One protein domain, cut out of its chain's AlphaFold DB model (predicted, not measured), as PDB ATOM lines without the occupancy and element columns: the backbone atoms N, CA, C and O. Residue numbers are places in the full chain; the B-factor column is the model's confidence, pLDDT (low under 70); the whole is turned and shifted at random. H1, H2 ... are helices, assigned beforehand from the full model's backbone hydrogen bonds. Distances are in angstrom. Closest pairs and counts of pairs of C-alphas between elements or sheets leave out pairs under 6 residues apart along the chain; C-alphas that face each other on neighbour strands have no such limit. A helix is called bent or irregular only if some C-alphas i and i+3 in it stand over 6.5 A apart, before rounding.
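What this domain is: This is residues 415 to 524 of the 719 residues of an uncharacterized protein of Ascobolus immersus RN42 (UniProt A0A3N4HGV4). The picture is a long helical hairpin, H1 folding back into the shorter H2, with a short helix H3 packed on H1 near the beginning of the printed part and a long loop between H2 and H3. H1 makes the long axis; the turn of the hairpin, residues 446 to 454, sticks out at one end, and residues 493 to 502 of the loop stick out away from the helices. The printed part has 110 residues with three named helices, in the order H1, H2, H3, and no named strand, and its class is all helix. The whole is loose, with a radius of gyration of the C-alphas of 16.4 A, and elongated, spanning 55 by 32 by 24 A.

Where its parts are: Find C-alpha 415 at (434.436, 372.618, 417.268); from there H1, residues 415 to 449, runs 50.1 A to C-alpha 449 at (450.974, 342.685, 380.681). Next look at residues 457 to 474, where H2 runs 27.2 A from its first to its last C-alpha. Then pass along residues 475 to 506, 32 residues with no named element, to H3, residues 507 to 519, which is 17.6 A long and ends at C-alpha 519 at (433.046, 371.315, 406.429). The three helices are not bent.

How they stand to each other: Start with H1 and H2, which form a helical hairpin: they touch, with residues 424 to 438 alone on the side of H1, and the closest C-alphas are those of Leu 428 and Phe 470, 6.2 A apart. They run opposite ways at a shallow tilt of 17 degrees. Now look at residues 418 to 425 of H1, the part that alone touches H3; the closest C-alphas, those of Glu 422 and Leu 519, are 6.9 A apart. H1 and H3 run opposite ways at a steep tilt of 37 degrees, only just steep. H2 and H3 are apart. In H1 and H3 every O i to N i+4 pair is within hydrogen-bond range; in H2 12 of 14 are.

The domain as a whole: The two C-alphas farthest apart are those of Leu 415 and Ile 453, at 54.9 A. Residues 446 to 454, of which 446 to 449 belong to H1, stand free, as do residues 493 to 502; the body without them has 91 residues and spans 50 by 24 by 24 A. The link from H1 to H2 is short, with 7 residues, and that from H2 to H3 is long, with 32. The printed part has no cut. In the B-factor column the mean pLDDT of the printed part is 71.0, and you will find values under 70 at residues 439 to 464, 491 to 496 and 519 to 524 of this model.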
ATOM      1  N   LEU A 415     433.102 372.368 417.828       79.88
ATOM      2  CA  LEU A 415     434.436 372.618 417.268       79.88
ATOM      3  C   LEU A 415     435.263 371.333 417.220       79.88
ATOM      4  O   LEU A 415     435.861 371.044 416.187       79.88
ATOM      5  N   TYR A 416     435.223 370.513 418.275       83.06
ATOM      6  CA  TYR A 416     435.907 369.215 418.280       83.06
ATOM      7  C   TYR A 416     435.441 368.319 417.129       83.06
ATOM      8  O   TYR A 416     436.261 367.777 416.394       83.06
ATOM      9  N   THR A 417     434.124 368.194 416.934       79.88
ATOM     10  CA  THR A 417     433.548 367.361 415.869       79.88
ATOM     11  C   THR A 417     433.937 367.883 414.491       79.88
ATOM     12  O   THR A 417     434.341 367.096 413.640       79.88
ATOM     13  N   ARG A 418     433.899 369.206 414.285       79.00
ATOM     14  CA  ARG A 418     434.342 369.828 413.033       79.00
ATOM     15  C   ARG A 418     435.800 369.490 412.720       79.00
ATOM     16  O   ARG A 418     436.062 368.921 411.667       79.00
ATOM     17  N   PHE A 419     436.736 369.797 413.620       78.75
ATOM     18  CA  PHE A 419     438.166 369.577 413.357       78.75
ATOM     19  C   PHE A 419     438.544 368.096 413.300       78.75
ATOM     20  O   PHE A 419     439.444 367.728 412.546       78.75
ATOM     21  N   LYS A 420     437.811 367.230 414.010       81.56
ATOM     22  CA  LYS A 420     437.909 365.779 413.838       81.56
ATOM     23  C   LYS A 420     437.515 365.349 412.427       81.56
ATOM     24  O   LYS A 420     438.260 364.597 411.805       81.56
ATOM     25  N   CYS A 421     436.394 365.842 411.902       78.38
ATOM     26  CA  CYS A 421     435.993 365.576 410.522       78.38
ATOM     27  C   CYS A 421     437.001 366.146 409.513       78.38
ATOM     28  O   CYS A 421     437.373 365.427 408.592       78.38
ATOM     29  N   GLU A 422     437.497 367.377 409.701       77.44
ATOM     30  CA  GLU A 422     438.538 367.964 408.835       77.44
ATOM     31  C   GLU A 422     439.795 367.073 408.784       77.44
ATOM     32  O   GLU A 422     440.288 366.759 407.704       77.44
ATOM     33  N   ALA A 423     440.279 366.594 409.936       75.88
ATOM     34  CA  ALA A 423     441.457 365.726 410.012       75.88
ATOM     35  C   ALA A 423     441.241 364.346 409.366       75.88
ATOM     36  O   ALA A 423     442.170 363.765 408.801       75.88
ATOM     37  N   ILE A 424     440.022 363.803 409.453       81.06
ATOM     38  CA  ILE A 424     439.646 362.563 408.763       81.06
ATOM     39  C   ILE A 424     439.607 362.792 407.245       81.06
ATOM     40  O   ILE A 424     440.142 361.976 406.498       81.06
ATOM     41  N   ILE A 425     439.031 363.908 406.786       80.06
ATOM     42  CA  ILE A 425     438.962 364.271 405.363       80.06
ATOM     43  C   ILE A 425     440.369 364.423 404.776       80.06
ATOM     44  O   ILE A 425     440.637 363.843 403.728       80.06
ATOM     45  N   GLU A 426     441.291 365.102 405.465       76.94
ATOM     46  CA  GLU A 426     442.692 365.223 405.023       76.94
ATOM     47  C   GLU A 426     443.361 363.845 404.840       76.94
ATOM     48  O   GLU A 426     444.041 363.595 403.844       76.94
ATOM     49  N   GLN A 427     443.114 362.898 405.750       78.94
ATOM     50  CA  GLN A 427     443.618 361.527 405.612       78.94
ATOM     51  C   GLN A 427     442.953 360.758 404.459       78.94
ATOM     52  O   GLN A 427     443.621 359.983 403.769       78.94
ATOM     53  N   LEU A 428     441.650 360.955 404.234       83.50
ATOM     54  CA  LEU A 428     440.935 360.363 403.100       83.50
ATOM     55  C   LEU A 428     441.441 360.919 401.763       83.50
ATOM     56  O   LEU A 428     441.556 360.156 400.806       83.50
ATOM     57  N   GLU A 429     441.797 362.204 401.692       79.19
ATOM     58  CA  GLU A 429     442.421 362.814 400.511       79.19
ATOM     59  C   GLU A 429     443.780 362.173 400.193       79.19
ATOM     60  O   GLU A 429     444.043 361.832 399.036       79.19
ATOM     61  N   ASP A 430     444.613 361.924 401.208       77.31
ATOM     62  CA  ASP A 430     445.893 361.222 401.051       77.31
ATOM     63  C   ASP A 430     445.710 359.775 400.564       77.31
ATOM     64  O   ASP A 430     446.480 359.287 399.727       77.31
ATOM     65  N   ILE A 431     444.698 359.070 401.080       81.31
ATOM     66  CA  ILE A 431     444.348 357.711 400.639       81.31
ATOM     67  C   ILE A 431     443.822 357.741 399.201       81.31
ATOM     68  O   ILE A 431     444.220 356.911 398.384       81.31
ATOM     69  N   TYR A 432     442.985 358.718 398.853       82.00
ATOM     70  CA  TYR A 432     442.478 358.889 397.496       82.00
ATOM     71  C   TYR A 432     443.603 359.188 396.496       82.00
ATOM     72  O   TYR A 432     443.655 358.586 395.427       82.00
ATOM     73  N   ALA A 433     444.572 360.034 396.856       77.00
ATOM     74  CA  ALA A 433     445.751 360.273 396.028       77.00
ATOM     75  C   ALA A 433     446.590 358.996 395.813       77.00
ATOM     76  O   ALA A 433     447.151 358.798 394.732       77.00
ATOM     77  N   GLN A 434     446.659 358.110 396.816       77.12
ATOM     78  CA  GLN A 434     447.285 356.790 396.675       77.12
ATOM     79  C   GLN A 434     446.486 355.884 395.731       77.12
ATOM     80  O   GLN A 434     447.094 355.260 394.863       77.12
ATOM     81  N   LEU A 435     445.150 355.860 395.836       78.00
ATOM     82  CA  LEU A 435     444.279 355.112 394.917       78.00
ATOM     83  C   LEU A 435     444.486 355.549 393.467       78.00
ATOM     84  O   LEU A 435     444.716 354.699 392.611       78.00
ATOM     85  N   LEU A 436     444.497 356.859 393.205       76.00
ATOM     86  CA  LEU A 436     444.744 357.406 391.867       76.00
ATOM     87  C   LEU A 436     446.140 357.056 391.333       76.00
ATOM     88  O   LEU A 436     446.324 356.854 390.138       76.00
ATOM     89  N   SER A 437     447.151 356.989 392.205       71.69
ATOM     90  CA  SER A 437     448.500 356.583 391.797       71.69
ATOM     91  C   SER A 437     448.579 355.097 391.438       71.69
ATOM     92  O   SER A 437     449.353 354.731 390.554       71.69
ATOM     93  N   GLU A 438     447.821 354.242 392.125       70.44
ATOM     94  CA  GLU A 438     447.765 352.806 391.837       70.44
ATOM     95  C   GLU A 438     446.912 352.506 390.597       70.44
ATOM     96  O   GLU A 438     447.313 351.675 389.781       70.44
ATOM     97  N   SER A 439     445.784 353.203 390.401       66.56
ATOM     98  CA  SER A 439     444.961 353.059 389.188       66.56
ATOM     99  C   SER A 439     445.750 353.456 387.937       66.56
ATOM    100  O   SER A 439     445.793 352.701 386.967       66.56
ATOM    101  N   ALA A 440     446.498 354.559 388.008       64.00
ATOM    102  CA  ALA A 440     447.429 354.995 386.970       64.00
ATOM    103  C   ALA A 440     448.485 353.944 386.617       64.00
ATOM    104  O   ALA A 440     448.731 353.645 385.449       64.00
ATOM    105  N   ALA A 441     449.130 353.382 387.644       61.31
ATOM    106  CA  ALA A 441     450.159 352.370 387.467       61.31
ATOM    107  C   ALA A 441     449.579 351.092 386.849       61.31
ATOM    108  O   ALA A 441     450.256 350.447 386.053       61.31
ATOM    109  N   ARG A 442     448.330 350.743 387.179       59.03
ATOM    110  CA  ARG A 442     447.606 349.613 386.585       59.03
ATOM    111  C   ARG A 442     447.234 349.836 385.129       59.03
ATOM    112  O   ARG A 442     447.475 348.933 384.338       59.03
ATOM    113  N   ALA A 443     446.745 351.018 384.765       53.38
ATOM    114  CA  ALA A 443     446.480 351.384 383.374       53.38
ATOM    115  C   ALA A 443     447.753 351.228 382.510       53.38
ATOM    116  O   ALA A 443     447.745 350.581 381.464       53.38
ATOM    117  N   LEU A 444     448.899 351.690 383.026       48.19
ATOM    118  CA  LEU A 444     450.228 351.465 382.436       48.19
ATOM    119  C   LEU A 444     450.674 349.992 382.440       48.19
ATOM    120  O   LEU A 444     451.458 349.581 381.586       48.19
ATOM    121  N   GLN A 445     450.244 349.186 383.411       47.62
ATOM    122  CA  GLN A 445     450.597 347.767 383.485       47.62
ATOM    123  C   GLN A 445     449.740 346.889 382.583       47.62
ATOM    124  O   GLN A 445     450.304 345.957 382.036       47.62
ATOM    125  N   LEU A 446     448.455 347.180 382.366       45.31
ATOM    126  CA  LEU A 446     447.633 346.504 381.351       45.31
ATOM    127  C   LEU A 446     448.290 346.623 379.967       45.31
ATOM    128  O   LEU A 446     448.429 345.626 379.261       45.31
ATOM    129  N   ARG A 447     448.866 347.797 379.670       37.44
ATOM    130  CA  ARG A 447     449.704 348.046 378.484       37.44
ATOM    131  C   ARG A 447     450.968 347.169 378.414       37.44
ATOM    132  O   ARG A 447     451.427 346.844 377.329       37.44
ATOM    133  N   ASN A 448     451.539 346.779 379.558       34.44
ATOM    134  CA  ASN A 448     452.768 345.972 379.643       34.44
ATOM    135  C   ASN A 448     452.516 344.463 379.847       34.44
ATOM    136  O   ASN A 448     453.381 343.656 379.520       34.44
ATOM    137  N   LEU A 449     451.366 344.071 380.402       32.38
ATOM    138  CA  LEU A 449     450.974 342.685 380.681       32.38
ATOM    139  C   LEU A 449     450.588 341.946 379.400       32.38
ATOM    140  O   LEU A 449     450.978 340.791 379.262       32.38
ATOM    141  N   LYS A 450     449.963 342.627 378.424       37.22
ATOM    142  CA  LYS A 450     449.811 342.080 377.063       37.22
ATOM    143  C   LYS A 450     451.169 341.866 376.363       37.22
ATOM    144  O   LYS A 450     451.296 340.974 375.543       37.22
ATOM    145  N   ALA A 451     452.221 342.598 376.751       31.38
ATOM    146  CA  ALA A 451     453.574 342.426 376.200       31.38
ATOM    147  C   ALA A 451     454.431 341.363 376.924       31.38
ATOM    148  O   ALA A 451     455.495 340.988 376.431       31.38
ATOM    149  N   ARG A 452     454.017 340.889 378.108       34.03
ATOM    150  CA  ARG A 452     454.707 339.841 378.879       34.03
ATOM    151  C   ARG A 452     453.690 339.014 379.658       34.03
ATOM    152  O   ARG A 452     453.423 339.278 380.834       34.03
ATOM    153  N   ILE A 453     453.179 337.965 379.020       33.91
ATOM    154  CA  ILE A 453     452.478 336.878 379.704       33.91
ATOM    155  C   ILE A 453     453.444 336.301 380.752       33.91
ATOM    156  O   ILE A 453     454.457 335.703 380.394       33.91
ATOM    157  N   ARG A 454     453.113 336.518 382.038       38.50
ATOM    158  CA  ARG A 454     453.733 336.058 383.312       38.50
ATOM    159  C   ARG A 454     454.194 337.226 384.199       38.50
ATOM    160  O   ARG A 454     455.376 337.551 384.273       38.50
ATOM    161  N   GLY A 455     453.255 337.838 384.937       33.03
ATOM    162  CA  GLY A 455     453.542 339.014 385.773       33.03
ATOM    163  C   GLY A 455     452.620 339.308 386.972       33.03
ATOM    164  O   GLY A 455     452.198 340.443 387.124       33.03
ATOM    165  N   SER A 456     452.387 338.323 387.852       37.72
ATOM    166  CA  SER A 456     452.019 338.404 389.294       37.72
ATOM    167  C   SER A 456     450.770 339.186 389.789       37.72
ATOM    168  O   SER A 456     450.757 340.413 389.892       37.72
ATOM    169  N   ASN A 457     449.829 338.427 390.375       44.88
ATOM    170  CA  ASN A 457     448.640 338.837 391.156       44.88
ATOM    171  C   ASN A 457     448.889 339.701 392.422       44.88
ATOM    172  O   ASN A 457     447.941 340.107 393.096       44.88
ATOM    173  N   LYS A 458     450.138 340.031 392.786       46.25
ATOM    174  CA  LYS A 458     450.458 340.695 394.072       46.25
ATOM    175  C   LYS A 458     449.942 342.136 394.205       46.25
ATOM    176  O   LYS A 458     449.694 342.586 395.322       46.25
ATOM    177  N   LYS A 459     449.765 342.875 393.104       47.94
ATOM    178  CA  LYS A 459     449.337 344.291 393.154       47.94
ATOM    179  C   LYS A 459     447.820 344.480 393.269       47.94
ATOM    180  O   LYS A 459     447.385 345.494 393.808       47.94
ATOM    181  N   ALA A 460     447.013 343.492 392.875       48.19
ATOM    182  CA  ALA A 460     445.564 343.532 393.088       48.19
ATOM    183  C   ALA A 460     445.185 343.547 394.576       48.19
ATOM    184  O   ALA A 460     444.282 344.278 394.989       48.19
ATOM    185  N   ALA A 461     445.958 342.835 395.398       57.97
ATOM    186  CA  ALA A 461     445.823 342.852 396.850       57.97
ATOM    187  C   ALA A 461     446.139 344.226 397.475       57.97
ATOM    188  O   ALA A 461     445.620 344.548 398.544       57.97
ATOM    189  N   GLN A 462     446.969 345.055 396.831       65.88
ATOM    190  CA  GLN A 462     447.354 346.364 397.363       65.88
ATOM    191  C   GLN A 462     446.224 347.390 397.221       65.88
ATOM    192  O   GLN A 462     445.890 348.053 398.200       65.88
ATOM    193  N   ALA A 463     445.569 347.464 396.058       64.38
ATOM    194  CA  ALA A 463     444.399 348.325 395.867       64.38
ATOM    195  C   ALA A 463     443.266 347.974 396.852       64.38
ATOM    196  O   ALA A 463     442.648 348.865 397.431       64.38
ATOM    197  N   PHE A 464     443.060 346.679 397.127       68.12
ATOM    198  CA  PHE A 464     442.080 346.207 398.112       68.12
ATOM    199  C   PHE A 464     442.350 346.737 399.525       68.12
ATOM    200  O   PHE A 464     441.437 347.215 400.195       68.12
ATOM    201  N   LYS A 465     443.612 346.702 399.967       79.94
ATOM    202  CA  LYS A 465     444.003 347.249 401.273       79.94
ATOM    203  C   LYS A 465     443.738 348.750 401.362       79.94
ATOM    204  O   LYS A 465     443.323 349.225 402.415       79.94
ATOM    205  N   ILE A 466     443.958 349.486 400.271       80.50
ATOM    206  CA  ILE A 466     443.756 350.939 400.239       80.50
ATOM    207  C   ILE A 466     442.256 351.282 400.266       80.50
ATOM    208  O   ILE A 466     441.864 352.139 401.053       80.50
ATOM    209  N   VAL A 467     441.410 350.584 399.496       83.06
ATOM    210  CA  VAL A 467     439.943 350.777 399.530       83.06
ATOM    211  C   VAL A 467     439.364 350.406 400.897       83.06
ATOM    212  O   VAL A 467     438.561 351.159 401.441       83.06
ATOM    213  N   ARG A 468     439.808 349.297 401.507       86.38
ATOM    214  CA  ARG A 468     439.395 348.941 402.873       86.38
ATOM    215  C   ARG A 468     439.774 350.044 403.861       86.38
ATOM    216  O   ARG A 468     438.914 350.513 404.590       86.38
ATOM    217  N   LYS A 469     441.018 350.535 403.809       87.38
ATOM    218  CA  LYS A 469     441.474 351.648 404.656       87.38
ATOM    219  C   LYS A 469     440.648 352.922 404.444       87.38
ATOM    220  O   LYS A 469     440.378 353.628 405.410       87.38
ATOM    221  N   PHE A 470     440.263 353.219 403.200       89.06
ATOM    222  CA  PHE A 470     439.366 354.331 402.889       89.06
ATOM    223  C   PHE A 470     438.015 354.150 403.585       89.06
ATOM    224  O   PHE A 470     437.582 355.044 404.301       89.06
ATOM    225  N   ASN A 471     437.383 352.985 403.418       91.38
ATOM    226  CA  ASN A 471     436.071 352.694 403.989       91.38
ATOM    227  C   ASN A 471     436.105 352.688 405.522       91.38
ATOM    228  O   ASN A 471     435.295 353.378 406.134       91.38
ATOM    229  N   ASP A 472     437.078 352.010 406.137       90.00
ATOM    230  CA  ASP A 472     437.243 351.962 407.596       90.00
ATOM    231  C   ASP A 472     437.328 353.373 408.189       90.00
ATOM    232  O   ASP A 472     436.695 353.672 409.198       90.00
ATOM    233  N   LEU A 473     438.082 354.264 407.536       87.75
ATOM    234  CA  LEU A 473     438.236 355.644 407.970       87.75
ATOM    235  C   LEU A 473     436.983 356.489 407.680       87.75
ATOM    236  O   LEU A 473     436.547 357.246 408.547       87.75
ATOM    237  N   ALA A 474     436.376 356.354 406.499       87.44
ATOM    238  CA  ALA A 474     435.182 357.100 406.104       87.44
ATOM    239  C   ALA A 474     433.983 356.807 407.022       87.44
ATOM    240  O   ALA A 474     433.242 357.724 407.372       87.44
ATOM    241  N   GLN A 475     433.842 355.560 407.484       90.25
ATOM    242  CA  GLN A 475     432.784 355.154 408.416       90.25
ATOM    243  C   GLN A 475     432.951 355.735 409.834       90.25
ATOM    244  O   GLN A 475     432.024 355.668 410.637       90.25
ATOM    245  N   THR A 476     434.096 356.352 410.162       87.44
ATOM    246  CA  THR A 476     434.275 357.059 411.448       87.44
ATOM    247  C   THR A 476     433.670 358.466 411.466       87.44
ATOM    248  O   THR A 476     433.565 359.077 412.537       87.44
ATOM    249  N   ILE A 477     433.273 358.992 410.301       83.88
ATOM    250  CA  ILE A 477     432.604 360.290 410.180       83.88
ATOM    251  C   ILE A 477     431.157 360.140 410.686       83.88
ATOM    252  O   ILE A 477     430.446 359.257 410.207       83.88
ATOM    253  N   PRO A 478     430.690 360.983 411.626       80.94
ATOM    254  CA  PRO A 478     429.337 360.888 412.167       80.94
ATOM    255  C   PRO A 478     428.259 361.234 411.125       80.94
ATOM    256  O   PRO A 478     428.450 362.093 410.262       80.94
ATOM    257  N   ALA A 479     427.090 360.601 411.246       76.56
ATOM    258  CA  ALA A 479     425.914 360.926 410.439       76.56
ATOM    259  C   ALA A 479     425.485 362.399 410.645       76.56
ATOM    260  O   ALA A 479     425.630 362.913 411.759       76.56
ATOM    261  N   PRO A 480     424.954 363.097 409.616       73.81
ATOM    262  CA  PRO A 480     424.618 362.642 408.252       73.81
ATOM    263  C   PRO A 480     425.779 362.741 407.237       73.81
ATOM    264  O   PRO A 480     425.577 362.636 406.023       73.81
ATOM    265  N   PHE A 481     427.003 362.979 407.710       77.31
ATOM    266  CA  PHE A 481     428.163 363.250 406.861       77.31
ATOM    267  C   PHE A 481     428.892 361.984 406.396       77.31
ATOM    268  O   PHE A 481     429.779 362.078 405.556       77.31
ATOM    269  N   THR A 482     428.526 360.809 406.906       84.00
ATOM    270  CA  THR A 482     429.160 359.527 406.576       84.00
ATOM    271  C   THR A 482     429.041 359.205 405.076       84.00
ATOM    272  O   THR A 482     427.921 359.125 404.564       84.00
ATOM    273  N   PRO A 483     430.161 359.023 404.347       85.88
ATOM    274  CA  PRO A 483     430.127 358.577 402.956       85.88
ATOM    275  C   PRO A 483     429.641 357.127 402.808       85.88
ATOM    276  O   PRO A 483     429.877 356.313 403.709       85.88
ATOM    277  N   PRO A 484     429.022 356.768 401.667       87.50
ATOM    278  CA  PRO A 484     428.791 355.368 401.322       87.50
ATOM    279  C   PRO A 484     430.122 354.630 401.109       87.50
ATOM    280  O   PRO A 484     431.190 355.241 401.009       87.50
ATOM    281  N   LEU A 485     430.064 353.298 401.053       88.19
ATOM    282  CA  LEU A 485     431.250 352.470 400.840       88.19
ATOM    283  C   LEU A 485     431.787 352.655 399.417       88.19
ATOM    284  O   LEU A 485     431.068 352.452 398.443       88.19
ATOM    285  N   LEU A 486     433.072 352.989 399.302       85.62
ATOM    286  CA  LEU A 486     433.778 353.033 398.029       85.62
ATOM    287  C   LEU A 486     433.960 351.605 397.508       85.62
ATOM    288  O   LEU A 486     434.554 350.760 398.191       85.62
ATOM    289  N   GLN A 487     433.474 351.356 396.295       80.38
ATOM    290  CA  GLN A 487     433.646 350.080 395.606       80.38
ATOM    291  C   GLN A 487     434.782 350.156 394.580       80.38
ATOM    292  O   GLN A 487     435.273 351.229 394.233       80.38
ATOM    293  N   LYS A 488     435.240 348.992 394.108       70.69
ATOM    294  CA  LYS A 488     436.360 348.910 393.157       70.69
ATOM    295  C   LYS A 488     435.962 349.380 391.759       70.69
ATOM    296  O   LYS A 488     436.766 350.069 391.139       70.69
ATOM    297  N   SER A 489     434.752 349.040 391.305       70.19
ATOM    298  CA  SER A 489     434.190 349.412 389.993       70.19
ATOM    299  C   SER A 489     434.174 350.928 389.755       70.19
ATOM    300  O   SER A 489     434.201 351.369 388.616       70.19
ATOM    301  N   ALA A 490     434.290 351.743 390.812       72.31
ATOM    302  CA  ALA A 490     434.454 353.197 390.734       72.31
ATOM    303  C   ALA A 490     435.664 353.678 389.901       72.31
ATOM    304  O   ALA A 490     435.735 354.857 389.564       72.31
ATOM    305  N   PHE A 491     436.636 352.801 389.622       69.38
ATOM    306  CA  PHE A 491     437.852 353.114 388.859       69.38
ATOM    307  C   PHE A 491     437.932 352.386 387.507       69.38
ATOM    308  O   PHE A 491     439.021 352.300 386.939       69.38
ATOM    309  N   TYR A 492     436.813 351.845 387.028       65.12
ATOM    310  CA  TYR A 492     436.680 351.164 385.739       65.12
ATOM    311  C   TYR A 492     435.712 351.954 384.840       65.12
ATOM    312  O   TYR A 492     434.980 352.813 385.343       65.12
ATOM    313  N   ASP A 493     435.757 351.731 383.521       61.34
ATOM    314  CA  ASP A 493     434.805 352.375 382.602       61.34
ATOM    315  C   ASP A 493     433.393 351.817 382.848       61.34
ATOM    316  O   ASP A 493     433.228 350.695 383.325       61.34
ATOM    317  N   LYS A 494     432.375 352.636 382.591       63.16
ATOM    318  CA  LYS A 494     430.961 352.328 382.874       63.16
ATOM    319  C   LYS A 494     430.127 352.274 381.600       63.16
ATOM    320  O   LYS A 494     428.931 352.573 381.616       63.16
ATOM    321  N   ASP A 495     430.770 351.953 380.481       61.19
ATOM    322  CA  ASP A 495     430.159 352.052 379.158       61.19
ATOM    323  C   ASP A 495     429.034 351.029 378.919       61.19
ATOM    324  O   ASP A 495     428.211 351.228 378.019       61.19
ATOM    325  N   GLU A 496     428.905 350.021 379.781       63.09
ATOM    326  CA  GLU A 496     427.890 348.961 379.704       63.09
ATOM    327  C   GLU A 496     426.535 349.300 380.346       63.09
ATOM    328  O   GLU A 496     425.523 348.689 380.005       63.09
ATOM    329  N   LEU A 497     426.460 350.279 381.259       70.69
ATOM    330  CA  LEU A 497     425.211 350.556 381.981       70.69
ATOM    331  C   LEU A 497     424.150 351.171 381.056       70.69
ATOM    332  O   LEU A 497     424.255 352.327 380.638       70.69
ATOM    333  N   LEU A 498     423.089 350.410 380.772       76.69
ATOM    334  CA  LEU A 498     421.986 350.843 379.906       76.69
ATOM    335  C   LEU A 498     420.925 351.682 380.632       76.69
ATOM    336  O   LEU A 498     420.270 352.514 380.003       76.69
ATOM    337  N   THR A 499     420.765 351.497 381.942       80.56
ATOM    338  CA  THR A 499     419.770 352.192 382.768       80.56
ATOM    339  C   THR A 499     420.435 352.983 383.890       80.56
ATOM    340  O   THR A 499     421.494 352.610 384.394       80.56
ATOM    341  N   ALA A 500     419.805 354.094 384.278       81.69
ATOM    342  CA  ALA A 500     420.288 354.932 385.368       81.69
ATOM    343  C   ALA A 500     420.274 354.162 386.704       81.69
ATOM    344  O   ALA A 500     419.203 353.712 387.124       81.69
ATOM    345  N   PRO A 501     421.419 354.022 387.394       83.50
ATOM    346  CA  PRO A 501     421.465 353.314 388.663       83.50
ATOM    347  C   PRO A 501     420.973 354.205 389.816       83.50
ATOM    348  O   PRO A 501     421.130 355.430 389.794       83.50
ATOM    349  N   GLU A 502     420.403 353.591 390.858       81.69
ATOM    350  CA  GLU A 502     420.004 354.306 392.082       81.69
ATOM    351  C   GLU A 502     421.215 354.824 392.871       81.69
ATOM    352  O   GLU A 502     421.170 355.907 393.457       81.69
ATOM    353  N   THR A 503     422.305 354.054 392.863       82.12
ATOM    354  CA  THR A 503     423.578 354.381 393.517       82.12
ATOM    355  C   THR A 503     424.721 354.196 392.535       82.12
ATOM    356  O   THR A 503     424.650 353.338 391.660       82.12
ATOM    357  N   ASP A 504     425.771 354.994 392.678       81.94
ATOM    358  CA  ASP A 504     426.966 354.912 391.845       81.94
ATOM    359  C   ASP A 504     428.185 354.634 392.731       81.94
ATOM    360  O   ASP A 504     428.333 355.145 393.839       81.94
ATOM    361  N   GLU A 505     429.106 353.804 392.267       77.06
ATOM    362  CA  GLU A 505     430.264 353.396 393.067       77.06
ATOM    363  C   GLU A 505     431.233 354.545 393.359       77.06
ATOM    364  O   GLU A 505     432.032 354.479 394.298       77.06
ATOM    365  N   THR A 506     431.142 355.624 392.578       81.75
ATOM    366  CA  THR A 506     431.847 356.886 392.797       81.75
ATOM    367  C   THR A 506     431.131 357.792 393.803       81.75
ATOM    368  O   THR A 506     431.703 358.816 394.183       81.75
ATOM    369  N   ASP A 507     429.944 357.434 394.312       86.44
ATOM    370  CA  ASP A 507     429.169 358.224 395.288       86.44
ATOM    371  C   ASP A 507     429.998 358.585 396.519       86.44
ATOM    372  O   ASP A 507     429.919 359.705 397.028       86.44
ATOM    373  N   ALA A 508     430.855 357.666 396.966       86.44
ATOM    374  CA  ALA A 508     431.775 357.904 398.071       86.44
ATOM    375  C   ALA A 508     432.746 359.065 397.775       86.44
ATOM    376  O   ALA A 508     433.044 359.876 398.653       86.44
ATOM    377  N   LEU A 509     433.208 359.180 396.526       86.62
ATOM    378  CA  LEU A 509     434.131 360.222 396.072       86.62
ATOM    379  C   LEU A 509     433.433 361.574 395.880       86.62
ATOM    380  O   LEU A 509     434.028 362.607 396.208       86.62
ATOM    381  N   TRP A 510     432.190 361.566 395.385       87.56
ATOM    382  CA  TRP A 510     431.342 362.758 395.268       87.56
ATOM    383  C   TRP A 510     430.955 363.302 396.639       87.56
ATOM    384  O   TRP A 510     431.096 364.500 396.891       87.56
ATOM    385  N   LYS A 511     430.554 362.426 397.568       86.12
ATOM    386  CA  LYS A 511     430.262 362.816 398.950       86.12
ATOM    387  C   LYS A 511     431.502 363.386 399.631       86.12
ATOM    388  O   LYS A 511     431.398 364.433 400.262       86.12
ATOM    389  N   LEU A 512     432.672 362.764 399.456       85.50
ATOM    390  CA  LEU A 512     433.938 363.297 399.970       85.50
ATOM    391  C   LEU A 512     434.228 364.713 399.442       85.50
ATOM    392  O   LEU A 512     434.667 365.564 400.214       85.50
ATOM    393  N   GLU A 513     433.949 364.993 398.164       84.94
ATOM    394  CA  GLU A 513     434.098 366.346 397.603       84.94
ATOM    395  C   GLU A 513     433.140 367.349 398.265       84.94
ATOM    396  O   GLU A 513     433.553 368.446 398.634       84.94
ATOM    397  N   MET A 514     431.880 366.966 398.494       83.19
ATOM    398  CA  MET A 514     430.917 367.852 399.158       83.19
ATOM    399  C   MET A 514     431.327 368.165 400.599       83.19
ATOM    400  O   MET A 514     431.357 369.334 400.990       83.19
ATOM    401  N   LEU A 515     431.749 367.147 401.361       80.00
ATOM    402  CA  LEU A 515     432.256 367.317 402.727       80.00
ATOM    403  C   LEU A 515     433.443 368.278 402.784       80.00
ATOM    404  O   LEU A 515     433.540 369.103 403.691       80.00
ATOM    405  N   ARG A 516     434.333 368.198 401.798       76.31
ATOM    406  CA  ARG A 516     435.480 369.091 401.673       76.31
ATOM    407  C   ARG A 516     435.048 370.549 401.488       76.31
ATOM    408  O   ARG A 516     435.579 371.426 402.173       76.31
ATOM    409  N   SER A 517     434.087 370.819 400.603       74.00
ATOM    410  CA  SER A 517     433.604 372.190 400.384       74.00
ATOM    411  C   SER A 517     432.791 372.748 401.551       74.00
ATOM    412  O   SER A 517     432.891 373.937 401.838       74.00
ATOM    413  N   GLU A 518     432.024 371.912 402.251       72.81
ATOM    414  CA  GLU A 518     431.087 372.375 403.279       72.81
ATOM    415  C   GLU A 518     431.658 372.390 404.701       72.81
ATOM    416  O   GLU A 518     431.346 373.295 405.473       72.81
ATOM    417  N   LEU A 519     432.494 371.413 405.071       67.94
ATOM    418  CA  LEU A 519     433.046 371.315 406.429       67.94
ATOM    419  C   LEU A 519     434.385 372.036 406.575       67.94
ATOM    420  O   LEU A 519     434.690 372.546 407.653       67.94
ATOM    421  N   CYS A 520     435.180 372.081 405.505       62.25
ATOM    422  CA  CYS A 520     436.575 372.511 405.576       62.25
ATOM    423  C   CYS A 520     436.836 373.894 404.945       62.25
ATOM    424  O   CYS A 520     437.981 374.337 404.914       62.25
ATOM    425  N   ASN A 521     435.806 374.581 404.423       58.81
ATOM    426  CA  ASN A 521     435.922 375.872 403.717       58.81
ATOM    427  C   ASN A 521     436.992 375.886 402.595       58.81
ATOM    428  O   ASN A 521     437.587 376.927 402.305       58.81
ATOM    429  N   PHE A 522     437.269 374.747 401.945       53.88
ATOM    430  CA  PHE A 522     438.320 374.649 400.917       53.88
ATOM    431  C   PHE A 522     437.951 375.271 399.553       53.88
ATOM    432  O   PHE A 522     438.736 375.176 398.605       53.88
ATOM    433  N   GLY A 523     436.820 375.973 399.454       55.97
ATOM    434  CA  GLY A 523     436.350 376.637 398.240       55.97
ATOM    435  C   GLY A 523     434.920 377.148 398.389       55.97
ATOM    436  O   GLY A 523     434.411 377.261 399.504       55.97
ATOM    437  N   ALA A 524     434.274 377.463 397.265       62.12
ATOM    438  CA  ALA A 524     432.846 377.769 397.248       62.12
ATOM    439  C   ALA A 524     432.036 376.499 397.558       62.12
ATOM    440  O   ALA A 524     432.388 375.411 397.096       62.12
TER     441      ALA A 524